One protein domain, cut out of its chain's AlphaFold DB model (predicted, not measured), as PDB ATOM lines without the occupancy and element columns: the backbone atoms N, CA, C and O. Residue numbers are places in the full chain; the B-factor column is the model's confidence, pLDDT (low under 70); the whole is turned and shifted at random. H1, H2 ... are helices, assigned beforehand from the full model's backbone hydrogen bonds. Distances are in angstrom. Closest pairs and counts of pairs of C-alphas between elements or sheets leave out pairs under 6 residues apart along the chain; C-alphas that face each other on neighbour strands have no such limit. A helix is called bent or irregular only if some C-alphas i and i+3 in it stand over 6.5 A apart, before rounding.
ATOM      1  N   LYS A   2     141.862 125.663  79.252       76.06
ATOM      2  CA  LYS A   2     140.455 126.136  79.364       76.06
ATOM      3  C   LYS A   2     140.178 126.948  80.641       76.06
ATOM      4  O   LYS A   2     139.478 127.953  80.608       76.06
ATOM      5  N   THR A   3     140.814 126.571  81.750       82.19
ATOM      6  CA  THR A   3     140.752 127.308  83.023       82.19
ATOM      7  C   THR A   3     141.267 128.744  82.900       82.19
ATOM      8  O   THR A   3     140.722 129.633  83.542       82.19
ATOM      9  N   LEU A   4     142.263 129.004  82.040       86.69
ATOM     10  CA  LEU A   4     142.764 130.363  81.809       86.69
ATOM     11  C   LEU A   4     141.702 131.233  81.136       86.69
ATOM     12  O   LEU A   4     141.529 132.380  81.529       86.69
ATOM     13  N   LEU A   5     140.952 130.679  80.177       90.62
ATOM     14  CA  LEU A   5     139.851 131.397  79.539       90.62
ATOM     15  C   LEU A   5     138.772 131.774  80.559       90.62
ATOM     16  O   LEU A   5     138.299 132.908  80.559       90.62
ATOM     17  N   LEU A   6     138.424 130.857  81.467       90.12
ATOM     18  CA  LEU A   6     137.474 131.136  82.544       90.12
ATOM     19  C   LEU A   6     137.995 132.218  83.502       90.12
ATOM     20  O   LEU A   6     137.261 133.151  83.814       90.12
ATOM     21  N   VAL A   7     139.263 132.143  83.917       91.44
ATOM     22  CA  VAL A   7     139.898 133.172  84.758       91.44
ATOM     23  C   VAL A   7     139.867 134.536  84.067       91.44
ATOM     24  O   VAL A   7     139.435 135.512  84.675       91.44
ATOM     25  N   MET A   8     140.236 134.612  82.786       93.12
ATOM     26  CA  MET A   8     140.165 135.858  82.013       93.12
ATOM     27  C   MET A   8     138.734 136.386  81.911       93.12
ATOM     28  O   MET A   8     138.506 137.581  82.075       93.12
ATOM     29  N   SER A   9     137.760 135.494  81.721       94.69
ATOM     30  CA  SER A   9     136.339 135.851  81.677       94.69
ATOM     31  C   SER A   9     135.863 136.459  82.996       94.69
ATOM     32  O   SER A   9     135.150 137.458  82.979       94.69
ATOM     33  N   ILE A  10     136.287 135.898  84.134       93.75
ATOM     34  CA  ILE A  10     135.974 136.411  85.478       93.75
ATOM     35  C   ILE A  10     136.609 137.787  85.694       93.75
ATOM     36  O   ILE A  10     135.943 138.701  86.179       93.75
ATOM     37  N   LEU A  11     137.878 137.960  85.312       94.56
ATOM     38  CA  LEU A  11     138.586 139.235  85.461       94.56
ATOM     39  C   LEU A  11     137.945 140.335  84.609       94.56
ATOM     40  O   LEU A  11     137.685 141.429  85.106       94.56
ATOM     41  N   ILE A  12     137.633 140.033  83.347       95.94
ATOM     42  CA  ILE A  12     136.987 140.974  82.426       95.94
ATOM     43  C   ILE A  12     135.556 141.266  82.869       95.94
ATOM     44  O   ILE A  12     135.154 142.429  82.888       95.94
ATOM     45  N   GLY A  13     134.806 140.247  83.293       94.69
ATOM     46  CA  GLY A  13     133.481 140.408  83.882       94.69
ATOM     47  C   GLY A  13     133.505 141.345  85.086       94.69
ATOM     48  O   GLY A  13     132.756 142.319  85.122       94.69
ATOM     49  N   GLY A  14     134.415 141.108  86.034       93.75
ATOM     50  CA  GLY A  14     134.599 141.953  87.214       93.75
ATOM     51  C   GLY A  14     134.970 143.390  86.852       93.75
ATOM     52  O   GLY A  14     134.346 144.330  87.342       93.75
ATOM     53  N   PHE A  15     135.931 143.567  85.945       94.56
ATOM     54  CA  PHE A  15     136.383 144.879  85.487       94.56
ATOM     55  C   PHE A  15     135.267 145.682  84.802       94.56
ATOM     56  O   PHE A  15     134.994 146.820  85.186       94.56
ATOM     57  N   VAL A  16     134.568 145.085  83.834       94.88
ATOM     58  CA  VAL A  16     133.463 145.738  83.112       94.88
ATOM     59  C   VAL A  16     132.306 146.068  84.059       94.88
ATOM     60  O   VAL A  16     131.734 147.156  83.981       94.88
ATOM     61  N   THR A  17     131.975 145.175  84.996       94.00
ATOM     62  CA  THR A  17     130.951 145.444  86.012       94.00
ATOM     63  C   THR A  17     131.333 146.603  86.928       94.00
ATOM     64  O   THR A  17     130.485 147.454  87.206       94.00
ATOM     65  N   LEU A  18     132.595 146.683  87.362       93.19
ATOM     66  CA  LEU A  18     133.089 147.809  88.156       93.19
ATOM     67  C   LEU A  18     132.997 149.133  87.389       93.19
ATOM     68  O   LEU A  18     132.623 150.140  87.989       93.19
ATOM     69  N   ILE A  19     133.268 149.131  86.078       93.56
ATOM     70  CA  ILE A  19     133.099 150.313  85.218       93.56
ATOM     71  C   ILE A  19     131.628 150.734  85.138       93.56
ATOM     72  O   ILE A  19     131.323 151.916  85.268       93.56
ATOM     73  N   PHE A  20     130.709 149.793  84.911       92.56
ATOM     74  CA  PHE A  20     129.300 150.131  84.684       92.56
ATOM     75  C   PHE A  20     128.544 150.519  85.952       92.56
ATOM     76  O   PHE A  20     127.728 151.437  85.910       92.56
ATOM     77  N   VAL A  21     128.775 149.819  87.063       91.69
ATOM     78  CA  VAL A  21     128.077 150.097  88.327       91.69
ATOM     79  C   VAL A  21     128.784 151.199  89.111       91.69
ATOM     80  O   VAL A  21     128.127 151.997  89.774       91.69
ATOM     81  N   GLY A  22     130.108 151.284  88.996       87.94
ATOM     82  CA  GLY A  22     130.932 152.221  89.744       87.94
ATOM     83  C   GLY A  22     131.269 151.707  91.144       87.94
ATOM     84  O   GLY A  22     130.407 151.264  91.904       87.94
ATOM     85  N   ARG A  23     132.548 151.819  91.509       86.88
ATOM     86  CA  ARG A  23     133.086 151.438  92.827       86.88
ATOM     87  C   ARG A  23     132.349 152.116  93.987       86.88
ATOM     88  O   ARG A  23     132.057 151.475  94.991       86.88
ATOM     89  N   GLU A  24     132.055 153.405  93.838       81.94
ATOM     90  CA  GLU A  24     131.433 154.230  94.881       81.94
ATOM     91  C   GLU A  24     130.007 153.779  95.192       81.94
ATOM     92  O   GLU A  24     129.638 153.673  96.357       81.94
ATOM     93  N   ARG A  25     129.233 153.400  94.166       85.12
ATOM     94  CA  ARG A  25     127.874 152.868  94.346       85.12
ATOM     95  C   ARG A  25     127.848 151.503  95.030       85.12
ATOM     96  O   ARG A  25     126.826 151.127  95.590       85.12
ATOM     97  N   LEU A  26     128.952 150.763  94.966       84.19
ATOM     98  CA  LEU A  26     129.108 149.471  95.630       84.19
ATOM     99  C   LEU A  26     129.700 149.594  97.040       84.19
ATOM    100  O   LEU A  26     129.739 148.597  97.755       84.19
ATOM    101  N   GLY A  27     130.166 150.782  97.443       85.75
ATOM    102  CA  GLY A  27     130.801 150.995  98.745       85.75
ATOM    103  C   GLY A  27     132.136 150.258  98.916       85.75
ATOM    104  O   GLY A  27     132.535 149.985 100.043       85.75
ATOM    105  N   ILE A  28     132.821 149.908  97.818       88.50
ATOM    106  CA  ILE A  28     134.029 149.069  97.858       88.50
ATOM    107  C   ILE A  28     135.300 149.936  97.845       88.50
ATOM    108  O   ILE A  28     135.476 150.835  97.017       88.50
ATOM    109  N   GLY A  29     136.233 149.660  98.756       89.62
ATOM    110  CA  GLY A  29     137.563 150.283  98.778       89.62
ATOM    111  C   GLY A  29     138.576 149.570  97.871       89.62
ATOM    112  O   GLY A  29     138.481 148.366  97.649       89.62
ATOM    113  N   TRP A  30     139.610 150.276  97.397       87.44
ATOM    114  CA  TRP A  30     140.703 149.660  96.617       87.44
ATOM    115  C   TRP A  30     141.411 148.523  97.366       87.44
ATOM    116  O   TRP A  30     141.730 147.503  96.762       87.44
ATOM    117  N   GLY A  31     141.587 148.652  98.686       89.25
ATOM    118  CA  GLY A  31     142.167 147.593  99.517       89.25
ATOM    119  C   GLY A  31     141.330 146.309  99.537       89.25
ATOM    120  O   GLY A  31     141.888 145.219  99.520       89.25
ATOM    121  N   GLN A  32     139.998 146.419  99.484       89.19
ATOM    122  CA  GLN A  32     139.109 145.254  99.405       89.19
ATOM    123  C   GLN A  32     139.192 144.576  98.035       89.19
ATOM    124  O   GLN A  32     139.201 143.352  97.966       89.19
ATOM    125  N   ILE A  33     139.301 145.355  96.951       88.75
ATOM    126  CA  ILE A  33     139.491 144.815  95.595       88.75
ATOM    127  C   ILE A  33     140.824 144.069  95.510       88.75
ATOM    128  O   ILE A  33     140.859 142.928  95.060       88.75
ATOM    129  N   LEU A  34     141.913 144.688  95.974       91.38
ATOM    130  CA  LEU A  34     143.239 144.069  95.980       91.38
ATOM    131  C   LEU A  34     143.276 142.819  96.862       91.38
ATOM    132  O   LEU A  34     143.801 141.797  96.433       91.38
ATOM    133  N   GLY A  35     142.666 142.868  98.050       92.94
ATOM    134  CA  GLY A  35     142.541 141.709  98.932       92.94
ATOM    135  C   GLY A  35     141.746 140.568  98.295       92.94
ATOM    136  O   GLY A  35     142.174 139.418  98.349       92.94
ATOM    137  N   ALA A  36     140.632 140.878  97.624       89.38
ATOM    138  CA  ALA A  36     139.826 139.888  96.914       89.38
ATOM    139  C   ALA A  36     140.573 139.277  95.718       89.38
ATOM    140  O   ALA A  36     140.536 138.064  95.538       89.38
ATOM    141  N   LEU A  37     141.288 140.089  94.930       91.12
ATOM    142  CA  LEU A  37     142.129 139.602  93.834       91.12
ATOM    143  C   LEU A  37     143.260 138.712  94.355       91.12
ATOM    144  O   LEU A  37     143.470 137.628  93.818       91.12
ATOM    145  N   ALA A  38     143.950 139.124  95.421       93.00
ATOM    146  CA  ALA A  38     145.006 138.331  96.041       93.00
ATOM    147  C   ALA A  38     144.470 136.984  96.551       93.00
ATOM    148  O   ALA A  38     145.051 135.944  96.247       93.00
ATOM    149  N   ALA A  39     143.330 136.982  97.248       93.50
ATOM    150  CA  ALA A  39     142.679 135.758  97.712       93.50
ATOM    151  C   ALA A  39     142.224 134.860  96.546       93.50
ATOM    152  O   ALA A  39     142.394 133.639  96.594       93.50
ATOM    153  N   PHE A  40     141.688 135.453  95.477       91.56
ATOM    154  CA  PHE A  40     141.286 134.733  94.273       91.56
ATOM    155  C   PHE A  40     142.483 134.072  93.583       91.56
ATOM    156  O   PHE A  40     142.441 132.878  93.310       91.56
ATOM    157  N   PHE A  41     143.575 134.803  93.342       91.81
ATOM    158  CA  PHE A  41     144.760 134.231  92.701       91.81
ATOM    159  C   PHE A  41     145.467 133.213  93.591       91.81
ATOM    160  O   PHE A  41     145.868 132.168  93.089       91.81
ATOM    161  N   ALA A  42     145.571 133.465  94.899       93.00
ATOM    162  CA  ALA A  42     146.124 132.493  95.834       93.00
ATOM    163  C   ALA A  42     145.321 131.185  95.784       93.00
ATOM    164  O   ALA A  42     145.886 130.130  95.510       93.00
ATOM    165  N   SER A  43     143.994 131.247  95.939       91.12
ATOM    166  CA  SER A  43     143.139 130.051  95.882       91.12
ATOM    167  C   SER A  43     143.165 129.353  94.518       91.12
ATOM    168  O   SER A  43     143.284 128.129  94.464       91.12
ATOM    169  N   ALA A  44     143.131 130.105  93.415       88.94
ATOM    170  CA  ALA A  44     143.165 129.552  92.062       88.94
ATOM    171  C   ALA A  44     144.507 128.889  91.706       88.94
ATOM    172  O   ALA A  44     144.530 127.955  90.903       88.94
ATOM    173  N   LEU A  45     145.622 129.358  92.279       91.69
ATOM    174  CA  LEU A  45     146.963 128.858  91.969       91.69
ATOM    175  C   LEU A  45     147.448 127.764  92.919       91.69
ATOM    176  O   LEU A  45     148.288 126.980  92.496       91.69
ATOM    177  N   ILE A  46     146.923 127.662  94.146       94.06
ATOM    178  CA  ILE A  46     147.381 126.666  95.133       94.06
ATOM    179  C   ILE A  46     147.377 125.249  94.553       94.06
ATOM    180  O   ILE A  46     148.404 124.573  94.595       94.06
ATOM    181  N   VAL A  47     146.256 124.797  93.981       92.75
ATOM    182  CA  VAL A  47     146.152 123.416  93.480       92.75
ATOM    183  C   VAL A  47     147.066 123.188  92.266       92.75
ATOM    184  O   VAL A  47     147.894 122.277  92.332       92.75
ATOM    185  N   PRO A  48     147.014 124.002  91.188       91.69
ATOM    186  CA  PRO A  48     147.927 123.835  90.059       91.69
ATOM    187  C   PRO A  48     149.406 123.932  90.448       91.69
ATOM    188  O   PRO A  48     150.203 123.123  89.982       91.69
ATOM    189  N   ALA A  49     149.776 124.881  91.314       93.38
ATOM    190  CA  ALA A  49     151.153 125.052  91.769       93.38
ATOM    191  C   ALA A  49     151.632 123.847  92.583       93.38
ATOM    192  O   ALA A  49     152.762 123.409  92.393       93.38
ATOM    193  N   THR A  50     150.772 123.270  93.428       96.00
ATOM    194  CA  THR A  50     151.096 122.056  94.193       96.00
ATOM    195  C   THR A  50     151.342 120.867  93.266       96.00
ATOM    196  O   THR A  50     152.323 120.149  93.438       96.00
ATOM    197  N   ILE A  51     150.502 120.687  92.240       94.50
ATOM    198  CA  ILE A  51     150.682 119.629  91.234       94.50
ATOM    199  C   ILE A  51     152.002 119.838  90.481       94.50
ATOM    200  O   ILE A  51     152.820 118.926  90.406       94.50
ATOM    201  N   VAL A  52     152.240 121.049  89.969       94.62
ATOM    202  CA  VAL A  52     153.483 121.407  89.266       94.62
ATOM    203  C   VAL A  52     154.710 121.148  90.141       94.62
ATOM    204  O   VAL A  52     155.666 120.527  89.677       94.62
ATOM    205  N   ALA A  53     154.673 121.573  91.405       95.94
ATOM    206  CA  ALA A  53     155.751 121.352  92.357       95.94
ATOM    207  C   ALA A  53     155.996 119.857  92.591       95.94
ATOM    208  O   ALA A  53     157.144 119.433  92.563       95.94
ATOM    209  N   ALA A  54     154.946 119.045  92.743       96.75
ATOM    210  CA  ALA A  54     155.090 117.602  92.904       96.75
ATOM    211  C   ALA A  54     155.817 116.969  91.704       96.75
ATOM    212  O   ALA A  54     156.848 116.328  91.886       96.75
ATOM    213  N   PHE A  55     155.353 117.204  90.471       96.38
ATOM    214  CA  PHE A  55     156.000 116.657  89.268       96.38
ATOM    215  C   PHE A  55     157.445 117.154  89.089       96.38
ATOM    216  O   PHE A  55     158.303 116.394  88.633       96.38
ATOM    217  N   ALA A  56     157.730 118.400  89.474       95.81
ATOM    218  CA  ALA A  56     159.088 118.935  89.477       95.81
ATOM    219  C   ALA A  56     159.985 118.248  90.519       95.81
ATOM    220  O   ALA A  56     161.107 117.869  90.189       95.81
ATOM    221  N   LEU A  57     159.485 118.019  91.737       97.50
ATOM    222  CA  LEU A  57     160.213 117.324  92.805       97.50
ATOM    223  C   LEU A  57     160.480 115.847  92.471       97.50
ATOM    224  O   LEU A  57     161.521 115.324  92.853       97.50
ATOM    225  N   TYR A  58     159.597 115.194  91.709       96.81
ATOM    226  CA  TYR A  58     159.811 113.833  91.196       96.81
ATOM    227  C   TYR A  58     160.762 113.761  89.985       96.81
ATOM    228  O   TYR A  58     160.999 112.675  89.462       96.81
ATOM    229  N   GLY A  59     161.296 114.890  89.503       96.50
ATOM    230  CA  GLY A  59     162.240 114.921  88.378       96.50
ATOM    231  C   GLY A  59     161.615 114.652  87.002       96.50
ATOM    232  O   GLY A  59     162.336 114.502  86.021       96.50
ATOM    233  N   ILE A  60     160.282 114.632  86.905       96.50
ATOM    234  CA  ILE A  60     159.521 114.326  85.677       96.50
ATOM    235  C   ILE A  60     158.844 115.569  85.077       96.50
ATOM    236  O   ILE A  60     157.849 115.485  84.353       96.50
ATOM    237  N   TRP A  61     159.388 116.753  85.379       94.62
ATOM    238  CA  TRP A  61     158.905 118.029  84.847       94.62
ATOM    239  C   TRP A  61     158.854 118.083  83.311       94.62
ATOM    240  O   TRP A  61     157.825 118.525  82.795       94.62
ATOM    241  N   PRO A  62     159.879 117.635  82.552       95.19
ATOM    242  CA  PRO A  62     159.833 117.690  81.089       95.19
ATOM    243  C   PRO A  62     158.653 116.905  80.503       95.19
ATOM    244  O   PRO A  62     157.951 117.406  79.628       95.19
ATOM    245  N   GLN A  63     158.387 115.708  81.032       92.88
ATOM    246  CA  GLN A  63     157.281 114.855  80.603       92.88
ATOM    247  C   GLN A  63     155.938 115.483  80.976       92.88
ATOM    248  O   GLN A  63     155.046 115.565  80.135       92.88
ATOM    249  N   PHE A  64     155.799 115.969  82.214       93.00
ATOM    250  CA  PHE A  64     154.588 116.657  82.655       93.00
ATOM    251  C   PHE A  64     154.283 117.870  81.773       93.00
ATOM    252  O   PHE A  64     153.165 118.018  81.280       93.00
ATOM    253  N   ARG A  65     155.289 118.718  81.530       93.31
ATOM    254  CA  ARG A  65     155.147 119.905  80.690       93.31
ATOM    255  C   ARG A  65     154.697 119.530  79.279       93.31
ATOM    256  O   ARG A  65     153.747 120.130  78.776       93.31
ATOM    257  N   TYR A  66     155.346 118.528  78.685       91.50
ATOM    258  CA  TYR A  66     155.008 118.064  77.349       91.50
ATOM    259  C   TYR A  66     153.556 117.583  77.283       91.50
ATOM    260  O   TYR A  66     152.773 118.116  76.506       91.50
ATOM    261  N   TRP A  67     153.153 116.639  78.137       89.00
ATOM    262  CA  TRP A  67     151.816 116.040  78.062       89.00
ATOM    263  C   TRP A  67     150.684 117.008  78.430       89.00
ATOM    264  O   TRP A  67     149.604 116.943  77.846       89.00
ATOM    265  N   VAL A  68     150.912 117.925  79.376       87.88
ATOM    266  CA  VAL A  68     149.869 118.847  79.854       87.88
ATOM    267  C   VAL A  68     149.761 120.100  78.990       87.88
ATOM    268  O   VAL A  68     148.648 120.567  78.729       87.88
ATOM    269  N   PHE A  69     150.882 120.656  78.530       88.06
ATOM    270  CA  PHE A  69     150.892 121.921  77.795       88.06
ATOM    271  C   PHE A  69     151.222 121.717  76.324       88.06
ATOM    272  O   PHE A  69     150.376 122.001  75.477       88.06
ATOM    273  N   ASP A  70     152.415 121.213  76.018       88.81
ATOM    274  CA  ASP A  70     152.943 121.266  74.653       88.81
ATOM    275  C   ASP A  70     152.154 120.344  73.705       88.81
ATOM    276  O   ASP A  70     151.797 120.754  72.601       88.81
ATOM    277  N   HIS A  71     151.780 119.140  74.150       87.19
ATOM    278  CA  HIS A  71     151.019 118.150  73.375       87.19
ATOM    279  C   HIS A  71     149.672 118.701  72.896       87.19
ATOM    280  O   HIS A  71     149.300 118.501  71.739       87.19
ATOM    281  N   ASN A  72     148.997 119.478  73.751       83.69
ATOM    282  CA  ASN A  72     147.693 120.093  73.480       83.69
ATOM    283  C   ASN A  72     147.760 121.301  72.526       83.69
ATOM    284  O   ASN A  72     146.721 121.830  72.127       83.69
ATOM    285  N   VAL A  73     148.960 121.757  72.161       85.00
ATOM    286  CA  VAL A  73     149.169 122.858  71.215       85.00
ATOM    287  C   VAL A  73     149.705 122.282  69.908       85.00
ATOM    288  O   VAL A  73     150.901 122.044  69.760       85.00
ATOM    289  N   VAL A  74     148.813 122.046  68.944       85.00
ATOM    290  CA  VAL A  74     149.186 121.639  67.581       85.00
ATOM    291  C   VAL A  74     149.048 122.854  66.655       85.00
ATOM    292  O   VAL A  74     147.926 123.324  66.445       85.00
ATOM    293  N   PRO A  75     150.153 123.399  66.111       82.12
ATOM    294  CA  PRO A  75     150.115 124.619  65.305       82.12
ATOM    295  C   PRO A  75     149.160 124.495  64.114       82.12
ATOM    296  O   PRO A  75     149.249 123.534  63.365       82.12
ATOM    297  N   GLY A  76     148.248 125.444  63.906       80.50
ATOM    298  CA  GLY A  76     147.348 125.433  62.742       80.50
ATOM    299  C   GLY A  76     146.334 124.280  62.702       80.50
ATOM    300  O   GLY A  76     145.753 124.027  61.652       80.50
ATOM    301  N   LEU A  77     146.131 123.551  63.805       84.00
ATOM    302  CA  LEU A  77     144.995 122.640  63.935       84.00
ATOM    303  C   LEU A  77     143.776 123.445  64.393       84.00
ATOM    304  O   LEU A  77     143.698 123.842  65.553       84.00
ATOM    305  N   THR A  78     142.835 123.684  63.480       84.06
ATOM    306  CA  THR A  78     141.570 124.365  63.779       84.06
ATOM    307  C   THR A  78     140.390 123.610  63.184       84.06
ATOM    308  O   THR A  78     140.454 123.206  62.025       84.06
ATOM    309  N   ASN A  79     139.300 123.442  63.938       87.69
ATOM    310  CA  ASN A  79     138.084 122.764  63.453       87.69
ATOM    311  C   ASN A  79     136.939 123.716  63.061       87.69
ATOM    312  O   ASN A  79     135.811 123.281  62.842       87.69
ATOM    313  N   HIS A  80     137.224 125.012  62.988       85.19
ATOM    314  CA  HIS A  80     136.289 126.064  62.616       85.19
ATOM    315  C   HIS A  80     137.025 127.115  61.765       85.19
ATOM    316  O   HIS A  80     138.256 127.202  61.814       85.19
ATOM    317  N   PRO A  81     136.305 127.882  60.932       89.19
ATOM    318  CA  PRO A  81     136.931 128.807  59.999       89.19
ATOM    319  C   PRO A  81     137.397 130.097  60.688       89.19
ATOM    320  O   PRO A  81     136.753 130.602  61.606       89.19
ATOM    321  N   ALA A  82     138.478 130.694  60.176       88.38
ATOM    322  CA  ALA A  82     139.107 131.885  60.761       88.38
ATOM    323  C   ALA A  82     138.175 133.111  60.876       88.38
ATOM    324  O   ALA A  82     138.374 133.964  61.737       88.38
ATOM    325  N   TRP A  83     137.127 133.205  60.047       91.81
ATOM    326  CA  TRP A  83     136.160 134.307  60.120       91.81
ATOM    327  C   TRP A  83     135.299 134.280  61.393       91.81
ATOM    328  O   TRP A  83     134.651 135.279  61.700       91.81
ATOM    329  N   TRP A  84     135.322 133.199  62.184       93.81
ATOM    330  CA  TRP A  84     134.640 133.143  63.483       93.81
ATOM    331  C   TRP A  84     135.151 134.186  64.480       93.81
ATOM    332  O   TRP A  84     134.407 134.545  65.384       93.81
ATOM    333  N   VAL A  85     136.327 134.790  64.261       93.31
ATOM    334  CA  VAL A  85     136.795 135.972  65.015       93.31
ATOM    335  C   VAL A  85     135.777 137.126  65.002       93.31
ATOM    336  O   VAL A  85     135.693 137.901  65.959       93.31
ATOM    337  N   ILE A  86     134.936 137.213  63.965       95.19
ATOM    338  CA  ILE A  86     133.839 138.189  63.876       95.19
ATOM    339  C   ILE A  86     132.816 137.991  65.009       95.19
ATOM    340  O   ILE A  86     132.249 138.970  65.494       95.19
ATOM    341  N   ILE A  87     132.607 136.757  65.488       95.38
ATOM    342  CA  ILE A  87     131.689 136.457  66.598       95.38
ATOM    343  C   ILE A  87     132.142 137.180  67.865       95.38
ATOM    344  O   ILE A  87     131.310 137.757  68.560       95.38
ATOM    345  N   PHE A  88     133.441 137.219  68.151       96.56
ATOM    346  CA  PHE A  88     133.964 138.022  69.253       96.56
ATOM    347  C   PHE A  88     133.862 139.519  68.963       96.56
ATOM    348  O   PHE A  88     133.335 140.261  69.793       96.56
ATOM    349  N   ALA A  89     134.301 139.952  67.777       96.38
ATOM    350  CA  ALA A  89     134.323 141.365  67.399       96.38
ATOM    351  C   ALA A  89     132.935 142.027  67.428       96.38
ATOM    352  O   ALA A  89     132.831 143.208  67.741       96.38
ATOM    353  N   VAL A  90     131.868 141.280  67.132       97.12
ATOM    354  CA  VAL A  90     130.482 141.774  67.142       97.12
ATOM    355  C   VAL A  90     129.752 141.366  68.421       97.12
ATOM    356  O   VAL A  90     129.108 142.190  69.072       97.12
ATOM    357  N   GLY A  91     129.855 140.096  68.809       96.00
ATOM    358  CA  GLY A  91     129.101 139.520  69.917       96.00
ATOM    359  C   GLY A  91     129.497 140.090  71.273       96.00
ATOM    360  O   GLY A  91     128.615 140.419  72.066       96.00
ATOM    361  N   PHE A  92     130.793 140.272  71.545       96.75
ATOM    362  CA  PHE A  92     131.219 140.798  72.843       96.75
ATOM    363  C   PHE A  92     130.791 142.265  73.054       96.75
ATOM    364  O   PHE A  92     130.201 142.555  74.100       96.75
ATOM    365  N   PRO A  93     130.940 143.187  72.079       97.50
ATOM    366  CA  PRO A  93     130.352 144.520  72.189       97.50
ATOM    367  C   PRO A  93     128.843 144.500  72.431       97.50
ATOM    368  O   PRO A  93     128.367 145.210  73.316       97.50
ATOM    369  N   LEU A  94     128.086 143.642  71.741       97.12
ATOM    370  CA  LEU A  94     126.653 143.493  72.009       97.12
ATOM    371  C   LEU A  94     126.399 143.062  73.461       97.12
ATOM    372  O   LEU A  94     125.628 143.723  74.154       97.12
ATOM    373  N   VAL A  95     127.091 142.036  73.964       96.12
ATOM    374  CA  VAL A  95     126.997 141.605  75.374       96.12
ATOM    375  C   VAL A  95     127.254 142.774  76.330       96.12
ATOM    376  O   VAL A  95     126.489 142.974  77.276       96.12
ATOM    377  N   THR A  96     128.286 143.584  76.081       96.12
ATOM    378  CA  THR A  96     128.613 144.735  76.940       96.12
ATOM    379  C   THR A  96     127.540 145.828  76.891       96.12
ATOM    380  O   THR A  96     127.191 146.393  77.929       96.12
ATOM    381  N   LEU A  97     126.944 146.087  75.720       96.75
ATOM    382  CA  LEU A  97     125.826 147.022  75.568       96.75
ATOM    383  C   LEU A  97     124.591 146.538  76.335       96.75
ATOM    384  O   LEU A  97     123.968 147.321  77.053       96.75
ATOM    385  N   TRP A  98     124.267 145.247  76.237       94.12
ATOM    386  CA  TRP A  98     123.178 144.626  76.992       94.12
ATOM    387  C   TRP A  98     123.419 144.701  78.503       94.12
ATOM    388  O   TRP A  98     122.528 145.116  79.244       94.12
ATOM    389  N   ALA A  99     124.634 144.398  78.964       94.62
ATOM    390  CA  ALA A  99     125.007 144.533  80.369       94.62
ATOM    391  C   ALA A  99     124.839 145.976  80.866       94.62
ATOM    392  O   ALA A  99     124.225 146.198  81.910       94.62
ATOM    393  N   ARG A 100     125.280 146.970  80.085       95.06
ATOM    394  CA  ARG A 100     125.086 148.390  80.410       95.06
ATOM    395  C   ARG A 100     123.606 148.761  80.518       95.06
ATOM    396  O   ARG A 100     123.228 149.491  81.432       95.06
ATOM    397  N   ARG A 101     122.756 148.252  79.619       94.25
ATOM    398  CA  ARG A 101     121.298 148.469  79.677       94.25
ATOM    399  C   ARG A 101     120.677 147.842  80.926       94.25
ATOM    400  O   ARG A 101     119.840 148.481  81.554       94.25
ATOM    401  N   ILE A 102     121.111 146.644  81.320       90.62
ATOM    402  CA  ILE A 102     120.642 145.978  82.547       90.62
ATOM    403  C   ILE A 102     121.036 146.773  83.791       90.62
ATOM    404  O   ILE A 102     120.206 146.950  84.682       90.62
ATOM    405  N   VAL A 103     122.275 147.270  83.847       92.88
ATOM    406  CA  VAL A 103     122.747 148.106  84.959       92.88
ATOM    407  C   VAL A 103     121.935 149.395  85.044       92.88
ATOM    408  O   VAL A 103     121.448 149.729  86.116       92.88
ATOM    409  N   ALA A 104     121.711 150.075  83.916       91.81
ATOM    410  CA  ALA A 104     120.907 151.296  83.877       91.81
ATOM    411  C   ALA A 104     119.440 151.069  84.296       91.81
ATOM    412  O   ALA A 104     118.824 151.957  84.874       91.81
ATOM    413  N   ALA A 105     118.888 149.886  84.018       90.00
ATOM    414  CA  ALA A 105     117.514 149.521  84.358       90.00
ATOM    415  C   ALA A 105     117.344 148.937  85.775       90.00
ATOM    416  O   ALA A 105     116.215 148.669  86.183       90.00
ATOM    417  N   THR A 106     118.431 148.700  86.520       90.50
ATOM    418  CA  THR A 106     118.387 148.074  87.852       90.50
ATOM    419  C   THR A 106     118.738 149.113  88.926       90.50
ATOM    420  O   THR A 106     119.895 149.519  89.000       90.50
ATOM    421  N   PRO A 107     117.781 149.534  89.781       87.88
ATOM    422  CA  PRO A 107     118.027 150.574  90.788       87.88
ATOM    423  C   PRO A 107     119.047 150.173  91.860       87.88
ATOM    424  O   PRO A 107     119.823 151.001  92.330       87.88
ATOM    425  N   GLU A 108     119.051 148.898  92.253       92.50
ATOM    426  CA  GLU A 108     119.921 148.389  93.310       92.50
ATOM    427  C   GLU A 108     121.305 148.016  92.761       92.50
ATOM    428  O   GLU A 108     121.443 147.102  91.942       92.50
ATOM    429  N   ALA A 109     122.345 148.697  93.250       90.38
ATOM    430  CA  ALA A 109     123.714 148.559  92.750       90.38
ATOM    431  C   ALA A 109     124.268 147.128  92.873       90.38
ATOM    432  O   ALA A 109     124.909 146.633  91.947       90.38
ATOM    433  N   VAL A 110     123.985 146.433  93.978       91.12
ATOM    434  CA  VAL A 110     124.469 145.060  94.213       91.12
ATOM    435  C   VAL A 110     123.842 144.075  93.223       91.12
ATOM    436  O   VAL A 110     124.536 143.232  92.650       91.12
ATOM    437  N   VAL A 111     122.538 144.194  92.969       90.12
ATOM    438  CA  VAL A 111     121.827 143.342  92.003       90.12
ATOM    439  C   VAL A 111     122.262 143.665  90.574       90.12
ATOM    440  O   VAL A 111     122.492 142.744  89.783       90.12
ATOM    441  N   ALA A 112     122.437 144.951  90.249       91.75
ATOM    442  CA  ALA A 112     122.974 145.397  88.968       91.75
ATOM    443  C   ALA A 112     124.369 144.802  88.710       91.75
ATOM    444  O   ALA A 112     124.623 144.271  87.626       91.75
ATOM    445  N   ALA A 113     125.236 144.811  89.729       92.50
ATOM    446  CA  ALA A 113     126.574 144.241  89.649       92.50
ATOM    447  C   ALA A 113     126.548 142.732  89.419       92.50
ATOM    448  O   ALA A 113     127.178 142.256  88.482       92.50
ATOM    449  N   ARG A 114     125.766 141.973  90.196       92.00
ATOM    450  CA  ARG A 114     125.665 140.513  90.031       92.00
ATOM    451  C   ARG A 114     125.183 140.122  88.632       92.00
ATOM    452  O   ARG A 114     125.778 139.254  87.998       92.00
ATOM    453  N   ARG A 115     124.137 140.785  88.124       91.69
ATOM    454  CA  ARG A 115     123.587 140.515  86.783       91.69
ATOM    455  C   ARG A 115     124.579 140.856  85.678       91.69
ATOM    456  O   ARG A 115     124.779 140.053  84.770       91.69
ATOM    457  N   SER A 116     125.207 142.030  85.768       94.06
ATOM    458  CA  SER A 116     126.232 142.445  84.810       94.06
ATOM    459  C   SER A 116     127.424 141.495  84.828       94.06
ATOM    460  O   SER A 116     127.894 141.122  83.758       94.06
ATOM    461  N   PHE A 117     127.883 141.088  86.010       94.88
ATOM    462  CA  PHE A 117     129.046 140.227  86.170       94.88
ATOM    463  C   PHE A 117     128.826 138.871  85.506       94.88
ATOM    464  O   PHE A 117     129.642 138.453  84.688       94.88
ATOM    465  N   VAL A 118     127.698 138.215  85.796       93.94
ATOM    466  CA  VAL A 118     127.370 136.910  85.203       93.94
ATOM    467  C   VAL A 118     127.222 137.026  83.684       93.94
ATOM    468  O   VAL A 118     127.814 136.226  82.962       93.94
ATOM    469  N   LEU A 119     126.499 138.039  83.187       95.06
ATOM    470  CA  LEU A 119     126.285 138.226  81.749       95.06
ATOM    471  C   LEU A 119     127.593 138.470  80.990       95.06
ATOM    472  O   LEU A 119     127.832 137.839  79.962       95.06
ATOM    473  N   VAL A 120     128.441 139.373  81.487       96.44
ATOM    474  CA  VAL A 120     129.710 139.701  80.824       96.44
ATOM    475  C   VAL A 120     130.680 138.528  80.916       96.44
ATOM    476  O   VAL A 120     131.306 138.207  79.913       96.44
ATOM    477  N   THR A 121     130.761 137.848  82.062       96.00
ATOM    478  CA  THR A 121     131.614 136.658  82.224       96.00
ATOM    479  C   THR A 121     131.208 135.563  81.240       96.00
ATOM    480  O   THR A 121     132.050 135.057  80.504       96.00
ATOM    481  N   ALA A 122     129.916 135.225  81.168       95.38
ATOM    482  CA  ALA A 122     129.422 134.188  80.265       95.38
ATOM    483  C   ALA A 122     129.569 134.580  78.791       95.38
ATOM    484  O   ALA A 122     129.990 133.767  77.970       95.38
ATOM    485  N   GLY A 123     129.226 135.825  78.455       95.69
ATOM    486  CA  GLY A 123     129.293 136.322  77.088       95.69
ATOM    487  C   GLY A 123     130.729 136.455  76.592       95.69
ATOM    488  O   GLY A 123     131.006 136.057  75.462       95.69
ATOM    489  N   PHE A 124     131.657 136.927  77.431       96.56
ATOM    490  CA  PHE A 124     133.084 136.915  77.110       96.56
ATOM    491  C   PHE A 124     133.581 135.482  76.929       96.56
ATOM    492  O   PHE A 124     134.158 135.184  75.889       96.56
ATOM    493  N   PHE A 125     133.302 134.589  77.888       95.19
ATOM    494  CA  PHE A 125     133.727 133.191  77.813       95.19
ATOM    495  C   PHE A 125     133.270 132.544  76.509       95.19
ATOM    496  O   PHE A 125     134.091 132.015  75.771       95.19
ATOM    497  N   PHE A 126     131.975 132.631  76.192       95.12
ATOM    498  CA  PHE A 126     131.404 132.024  74.994       95.12
ATOM    499  C   PHE A 126     131.981 132.619  73.710       95.12
ATOM    500  O   PHE A 126     132.444 131.885  72.841       95.12
ATOM    501  N   THR A 127     131.978 133.948  73.584       96.00
ATOM    502  CA  THR A 127     132.444 134.603  72.354       96.00
ATOM    503  C   THR A 127     133.936 134.384  72.126       96.00
ATOM    504  O   THR A 127     134.333 134.115  70.995       96.00
ATOM    505  N   ALA A 128     134.757 134.432  73.178       94.94
ATOM    506  CA  ALA A 128     136.188 134.168  73.087       94.94
ATOM    507  C   ALA A 128     136.486 132.684  72.835       94.94
ATOM    508  O   ALA A 128     137.367 132.378  72.033       94.94
ATOM    509  N   LEU A 129     135.732 131.769  73.459       93.50
ATOM    510  CA  LEU A 129     135.837 130.331  73.209       93.50
ATOM    511  C   LEU A 129     135.581 130.041  71.730       93.50
ATOM    512  O   LEU A 129     136.440 129.495  71.056       93.50
ATOM    513  N   VAL A 130     134.437 130.467  71.198       92.88
ATOM    514  CA  VAL A 130     134.071 130.187  69.804       92.88
ATOM    515  C   VAL A 130     135.045 130.840  68.814       92.88
ATOM    516  O   VAL A 130     135.317 130.277  67.763       92.88
ATOM    517  N   SER A 131     135.590 132.012  69.140       92.31
ATOM    518  CA  SER A 131     136.391 132.795  68.189       92.31
ATOM    519  C   SER A 131     137.876 132.447  68.161       92.31
ATOM    520  O   SER A 131     138.514 132.615  67.126       92.31
ATOM    521  N   PHE A 132     138.443 132.039  69.298       90.50
ATOM    522  CA  PHE A 132     139.894 131.891  69.450       90.50
ATOM    523  C   PHE A 132     140.324 130.488  69.865       90.50
ATOM    524  O   PHE A 132     141.519 130.192  69.853       90.50
ATOM    525  N   TRP A 133     139.391 129.626  70.272       89.69
ATOM    526  CA  TRP A 133     139.746 128.300  70.744       89.69
ATOM    527  C   TRP A 133     139.941 127.340  69.574       89.69
ATOM    528  O   TRP A 133     138.959 127.019  68.918       89.69
ATOM    529  N   PRO A 134     141.158 126.819  69.328       84.19
ATOM    530  CA  PRO A 134     141.495 126.133  68.080       84.19
ATOM    531  C   PRO A 134     140.618 124.905  67.801       84.19
ATOM    532  O   PRO A 134     140.216 124.666  66.664       84.19
ATOM    533  N   PHE A 135     140.267 124.147  68.836       85.62
ATOM    534  CA  PHE A 135     139.503 122.916  68.684       85.62
ATOM    535  C   PHE A 135     138.298 122.897  69.616       85.62
ATOM    536  O   PHE A 135     138.439 122.695  70.821       85.62
ATOM    537  N   LEU A 136     137.112 123.110  69.048       87.62
ATOM    538  CA  LEU A 136     135.850 123.143  69.780       87.62
ATOM    539  C   LEU A 136     135.203 121.760  69.824       87.62
ATOM    540  O   LEU A 136     134.775 121.220  68.805       87.62
ATOM    541  N   SER A 137     135.083 121.212  71.023       86.38
ATOM    542  CA  SER A 137     134.331 120.004  71.347       86.38
ATOM    543  C   SER A 137     133.082 120.357  72.159       86.38
ATOM    544  O   SER A 137     132.979 121.428  72.759       86.38
ATOM    545  N   ARG A 138     132.124 119.427  72.253       84.69
ATOM    546  CA  ARG A 138     130.929 119.617  73.101       84.69
ATOM    547  C   ARG A 138     131.287 119.863  74.572       84.69
ATOM    548  O   ARG A 138     130.585 120.595  75.260       84.69
ATOM    549  N   GLN A 139     132.395 119.290  75.039       84.88
ATOM    550  CA  GLN A 139     132.851 119.422  76.422       84.88
ATOM    551  C   GLN A 139     133.382 120.828  76.740       84.88
ATOM    552  O   GLN A 139     133.395 121.229  77.901       84.88
ATOM    553  N   ASP A 140     133.787 121.607  75.732       87.50
ATOM    554  CA  ASP A 140     134.298 122.969  75.937       87.50
ATOM    555  C   ASP A 140     133.226 123.947  76.422       87.50
ATOM    556  O   ASP A 140     133.538 124.936  77.083       87.50
ATOM    557  N   TYR A 141     131.956 123.635  76.162       88.38
ATOM    558  CA  TYR A 141     130.817 124.436  76.598       88.38
ATOM    559  C   TYR A 141     130.392 124.149  78.045       88.38
ATOM    560  O   TYR A 141     129.556 124.876  78.582       88.38
ATOM    561  N   LEU A 142     130.969 123.142  78.714       88.25
ATOM    562  CA  LEU A 142     130.585 122.772  80.083       88.25
ATOM    563  C   LEU A 142     130.661 123.937  81.085       88.25
ATOM    564  O   LEU A 142     129.707 124.102  81.842       88.25
ATOM    565  N   PRO A 143     131.698 124.802  81.082       87.44
ATOM    566  CA  PRO A 143     131.728 125.964  81.973       87.44
ATOM    567  C   PRO A 143     130.686 127.039  81.621       87.44
ATOM    568  O   PRO A 143     130.324 127.847  82.473       87.44
ATOM    569  N   PHE A 144     130.202 127.064  80.374       88.75
ATOM    570  CA  PHE A 144     129.225 128.041  79.900       88.75
ATOM    571  C   PHE A 144     127.791 127.682  80.303       88.75
ATOM    572  O   PHE A 144     127.043 128.577  80.696       88.75
ATOM    573  N   TYR A 145     127.401 126.403  80.248       87.81
ATOM    574  CA  TYR A 145     126.006 125.995  80.475       87.81
ATOM    575  C   TYR A 145     125.415 126.463  81.819       87.81
ATOM    576  O   TYR A 145     124.314 127.018  81.790       87.81
ATOM    577  N   PRO A 146     126.106 126.355  82.975       88.06
ATOM    578  CA  PRO A 146     125.572 126.866  84.239       88.06
ATOM    579  C   PRO A 146     125.350 128.382  84.219       88.06
ATOM    580  O   PRO A 146     124.353 128.877  84.742       88.06
ATOM    581  N   LEU A 147     126.249 129.135  83.579       88.50
ATOM    582  CA  LEU A 147     126.120 130.587  83.466       88.50
ATOM    583  C   LEU A 147     124.969 130.972  82.533       88.50
ATOM    584  O   LEU A 147     124.177 131.852  82.865       88.50
ATOM    585  N   ALA A 148     124.844 130.286  81.396       88.00
ATOM    586  CA  ALA A 148     123.731 130.458  80.472       88.00
ATOM    587  C   ALA A 148     122.392 130.163  81.161       88.00
ATOM    588  O   ALA A 148     121.449 130.940  81.025       88.00
ATOM    589  N   PHE A 149     122.329 129.105  81.972       87.12
ATOM    590  CA  PHE A 149     121.155 128.773  82.772       87.12
ATOM    591  C   PHE A 149     120.781 129.915  83.730       87.12
ATOM    592  O   PHE A 149     119.648 130.401  83.706       87.12
ATOM    593  N   VAL A 150     121.736 130.435  84.510       86.69
ATOM    594  CA  VAL A 150     121.502 131.586  85.405       86.69
ATOM    595  C   VAL A 150     121.045 132.830  84.629       86.69
ATOM    596  O   VAL A 150     120.154 133.546  85.085       86.69
ATOM    597  N   ILE A 151     121.591 133.082  83.438       87.50
ATOM    598  CA  ILE A 151     121.185 134.218  82.597       87.50
ATOM    599  C   ILE A 151     119.755 134.044  82.076       87.50
ATOM    600  O   ILE A 151     118.991 135.006  82.090       87.50
ATOM    601  N   CYS A 152     119.375 132.838  81.649       85.44
ATOM    602  CA  CYS A 152     118.054 132.547  81.091       85.44
ATOM    603  C   CYS A 152     116.943 132.502  82.154       85.44
ATOM    604  O   CYS A 152     115.818 132.921  81.881       85.44
ATOM    605  N   THR A 153     117.242 132.046  83.375       83.00
ATOM    606  CA  THR A 153     116.241 131.946  84.457       83.00
ATOM    607  C   THR A 153     115.633 133.300  84.836       83.00
ATOM    608  O   THR A 153     114.424 133.390  85.038       83.00
ATOM    609  N   GLY A 154     116.427 134.375  84.880       79.94
ATOM    610  CA  GLY A 154     115.949 135.713  85.254       79.94
ATOM    611  C   GLY A 154     114.829 136.257  84.347       79.94
ATOM    612  O   GLY A 154     113.760 136.624  84.852       79.94
ATOM    613  N   PRO A 155     115.023 136.307  83.016       80.75
ATOM    614  CA  PRO A 155     113.977 136.645  82.056       80.75
ATOM    615  C   PRO A 155     112.759 135.720  82.139       80.75
ATOM    616  O   PRO A 155     111.639 136.223  82.155       80.75
ATOM    617  N   VAL A 156     112.959 134.401  82.254       81.38
ATOM    618  CA  VAL A 156     111.858 133.422  82.355       81.38
ATOM    619  C   VAL A 156     110.984 133.696  83.579       81.38
ATOM    620  O   VAL A 156     109.762 133.774  83.451       81.38
ATOM    621  N   LEU A 157     111.591 133.931  84.746       80.25
ATOM    622  CA  LEU A 157     110.870 134.298  85.969       80.25
ATOM    623  C   LEU A 157     110.140 135.637  85.815       80.25
ATOM    624  O   LEU A 157     108.964 135.749  86.148       80.25
ATOM    625  N   THR A 158     110.797 136.635  85.223       79.50
ATOM    626  CA  THR A 158     110.197 137.964  85.021       79.50
ATOM    627  C   THR A 158     108.991 137.912  84.076       79.50
ATOM    628  O   THR A 158     107.993 138.602  84.299       79.50
ATOM    629  N   ILE A 159     109.066 137.108  83.013       79.88
ATOM    630  CA  ILE A 159     107.959 136.885  82.073       79.88
ATOM    631  C   ILE A 159     106.833 136.114  82.769       79.88
ATOM    632  O   ILE A 159     105.677 136.531  82.683       79.88
ATOM    633  N   SER A 160     107.172 135.065  83.526       77.12
ATOM    634  CA  SER A 160     106.225 134.290  84.334       77.12
ATOM    635  C   SER A 160     105.428 135.183  85.289       77.12
ATOM    636  O   SER A 160     104.200 135.145  85.288       77.12
ATOM    637  N   ASP A 161     106.097 136.063  86.038       77.56
ATOM    638  CA  ASP A 161     105.455 136.974  86.996       77.56
ATOM    639  C   ASP A 161     104.571 138.037  86.331       77.56
ATOM    640  O   ASP A 161     103.612 138.542  86.931       77.56
ATOM    641  N   ARG A 162     104.901 138.434  85.096       78.00
ATOM    642  CA  ARG A 162     104.069 139.345  84.296       78.00
ATOM    643  C   ARG A 162     102.819 138.637  83.786       78.00
ATOM    644  O   ARG A 162     101.734 139.210  83.861       78.00
ATOM    645  N   TRP A 163     102.947 137.400  83.313       73.38
ATOM    646  CA  TRP A 163     101.820 136.602  82.829       73.38
ATOM    647  C   TRP A 163     100.884 136.161  83.956       73.38
ATOM    648  O   TRP A 163      99.668 136.261  83.803       73.38
ATOM    649  N   ALA A 164     101.424 135.781  85.115       70.31
ATOM    650  CA  ALA A 164     100.641 135.409  86.295       70.31
ATOM    651  C   ALA A 164      99.783 136.567  86.844       70.31
ATOM    652  O   ALA A 164      98.736 136.333  87.446       70.31
ATOM    653  N   ARG A 165     100.185 137.826  86.611       71.31
ATOM    654  CA  ARG A 165      99.400 139.021  86.972       71.31
ATOM    655  C   ARG A 165      98.213 139.291  86.044       71.31
ATOM    656  O   ARG A 165      97.323 140.054  86.421       71.31
ATOM    657  N   ASN A 166      98.162 138.681  84.860       74.25
ATOM    658  CA  ASN A 166      97.078 138.889  83.907       74.25
ATOM    659  C   ASN A 166      95.884 137.961  84.228       74.25
ATOM    660  O   ASN A 166      95.982 136.738  84.103       74.25
TER     661      ASN A 166
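This is residues 2 to 166 of the 386 residues of an uncharacterized protein of Verrucomicrobia bacterium (UniProt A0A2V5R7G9). What does the model look like at first sight? It has a core of three helices, in which H5 packs on both the slanted H1 and its hairpin partner H4; H7 packs on H5 with residues 144 to 151, while residues 155 to 166 stick out. To another side a loose frame runs away from this core, made by the long bent helix H2, the short H3 and the long link from H3 back to H4. How is it made up and how large is it? The printed part has 165 residues with seven named helices, H1 to H7 in that order, and no named strand; its class is all helix. It is loose, with a radius of gyration of the C-alphas of 19.5 A, and elongated, spanning 66 by 43 by 29 A.

Where does the first helix lie? H1 is residues 2 to 21, 28.4 A long, and C-alpha 2 stands at (140.455, 126.136, 79.364). What comes next? H2, residues 30 to 57, was assigned as one helix by its hydrogen bonds, but it is bent: C-alphas 44 and 47 are 7.0 A apart. Its arms are H2a, residues 30 to 44, 20.8 A long, and H2b, residues 47 to 57, 15.3 A long, at a steep tilt of 49 degrees. H3 follows as residues 61 to 70, 12.2 A long. Which helices remain? H4 is residues 82 to 105, 36.5 A long, beginning at C-alpha 82 (139.107, 131.885, 60.761), and H5 is residues 109 to 132, 32.9 A long. H6 is residues 138 to 141, 6.0 A long, and H7 is residues 144 to 164, 30.2 A long, ending at C-alpha 164 (100.641, 135.409, 86.295).

How do H1, H4 and H5 stand as a bundle, a group of helices gathered together? H1 and H5 touch at a steep tilt of 40 degrees, opposite ways, with the closest C-alphas, those of Gly 13 and Thr 121, 4.5 A apart. H4 and H5 form a helical hairpin and touch at a shallow tilt of 5 degrees, opposite ways, closest at the C-alphas of Val 85 and Ser 131, 4.5 A apart. H1 touches H4 with residues 16 to 21 alone, closest at the C-alphas of Phe 20 and Arg 100, 6.2 A, the same way at a steep tilt of 37 degrees, only just beyond shallow. Where are H2 and H3? H2a touches no helix but is near H1, and H2b and H3 touch only at the corner, only just, with 3 pairs of C-alphas within 8 A; the closest are those of Phe 55 and Trp 61, 5.5 A apart. What do H6 and H7 meet? H5, the hub, touches H7 at a steep tilt of 48 degrees, opposite ways, by residues 115 to 126 of H5 and 144 to 151 of H7 alone, closest at the C-alphas of Ala 122 and Leu 147, 5.8 A. H6 is close to H5 but not clearly touching, with the C-alphas of Phe 126 and Tyr 141 7.8 A apart, and H6 and H7 meet only through their link. Are the helix backbones complete? The O i to N i+4 pairs are all within hydrogen-bond range in H1, H2a, H2b, H3 and H5, against 16 of 20 in H4 and 15 of 17 in H7; H6 is too short for such a pair.

How far does it reach? The two C-alphas farthest apart, those of Gly 59 and Asn 166, are 69.6 A apart. Is it cut, and which link is long? The printed part has no cut, and the link from H3 to H4, 11 residues, is long. How confident is the model? The mean pLDDT of the printed part is 90.1, and no printed residue is under 70.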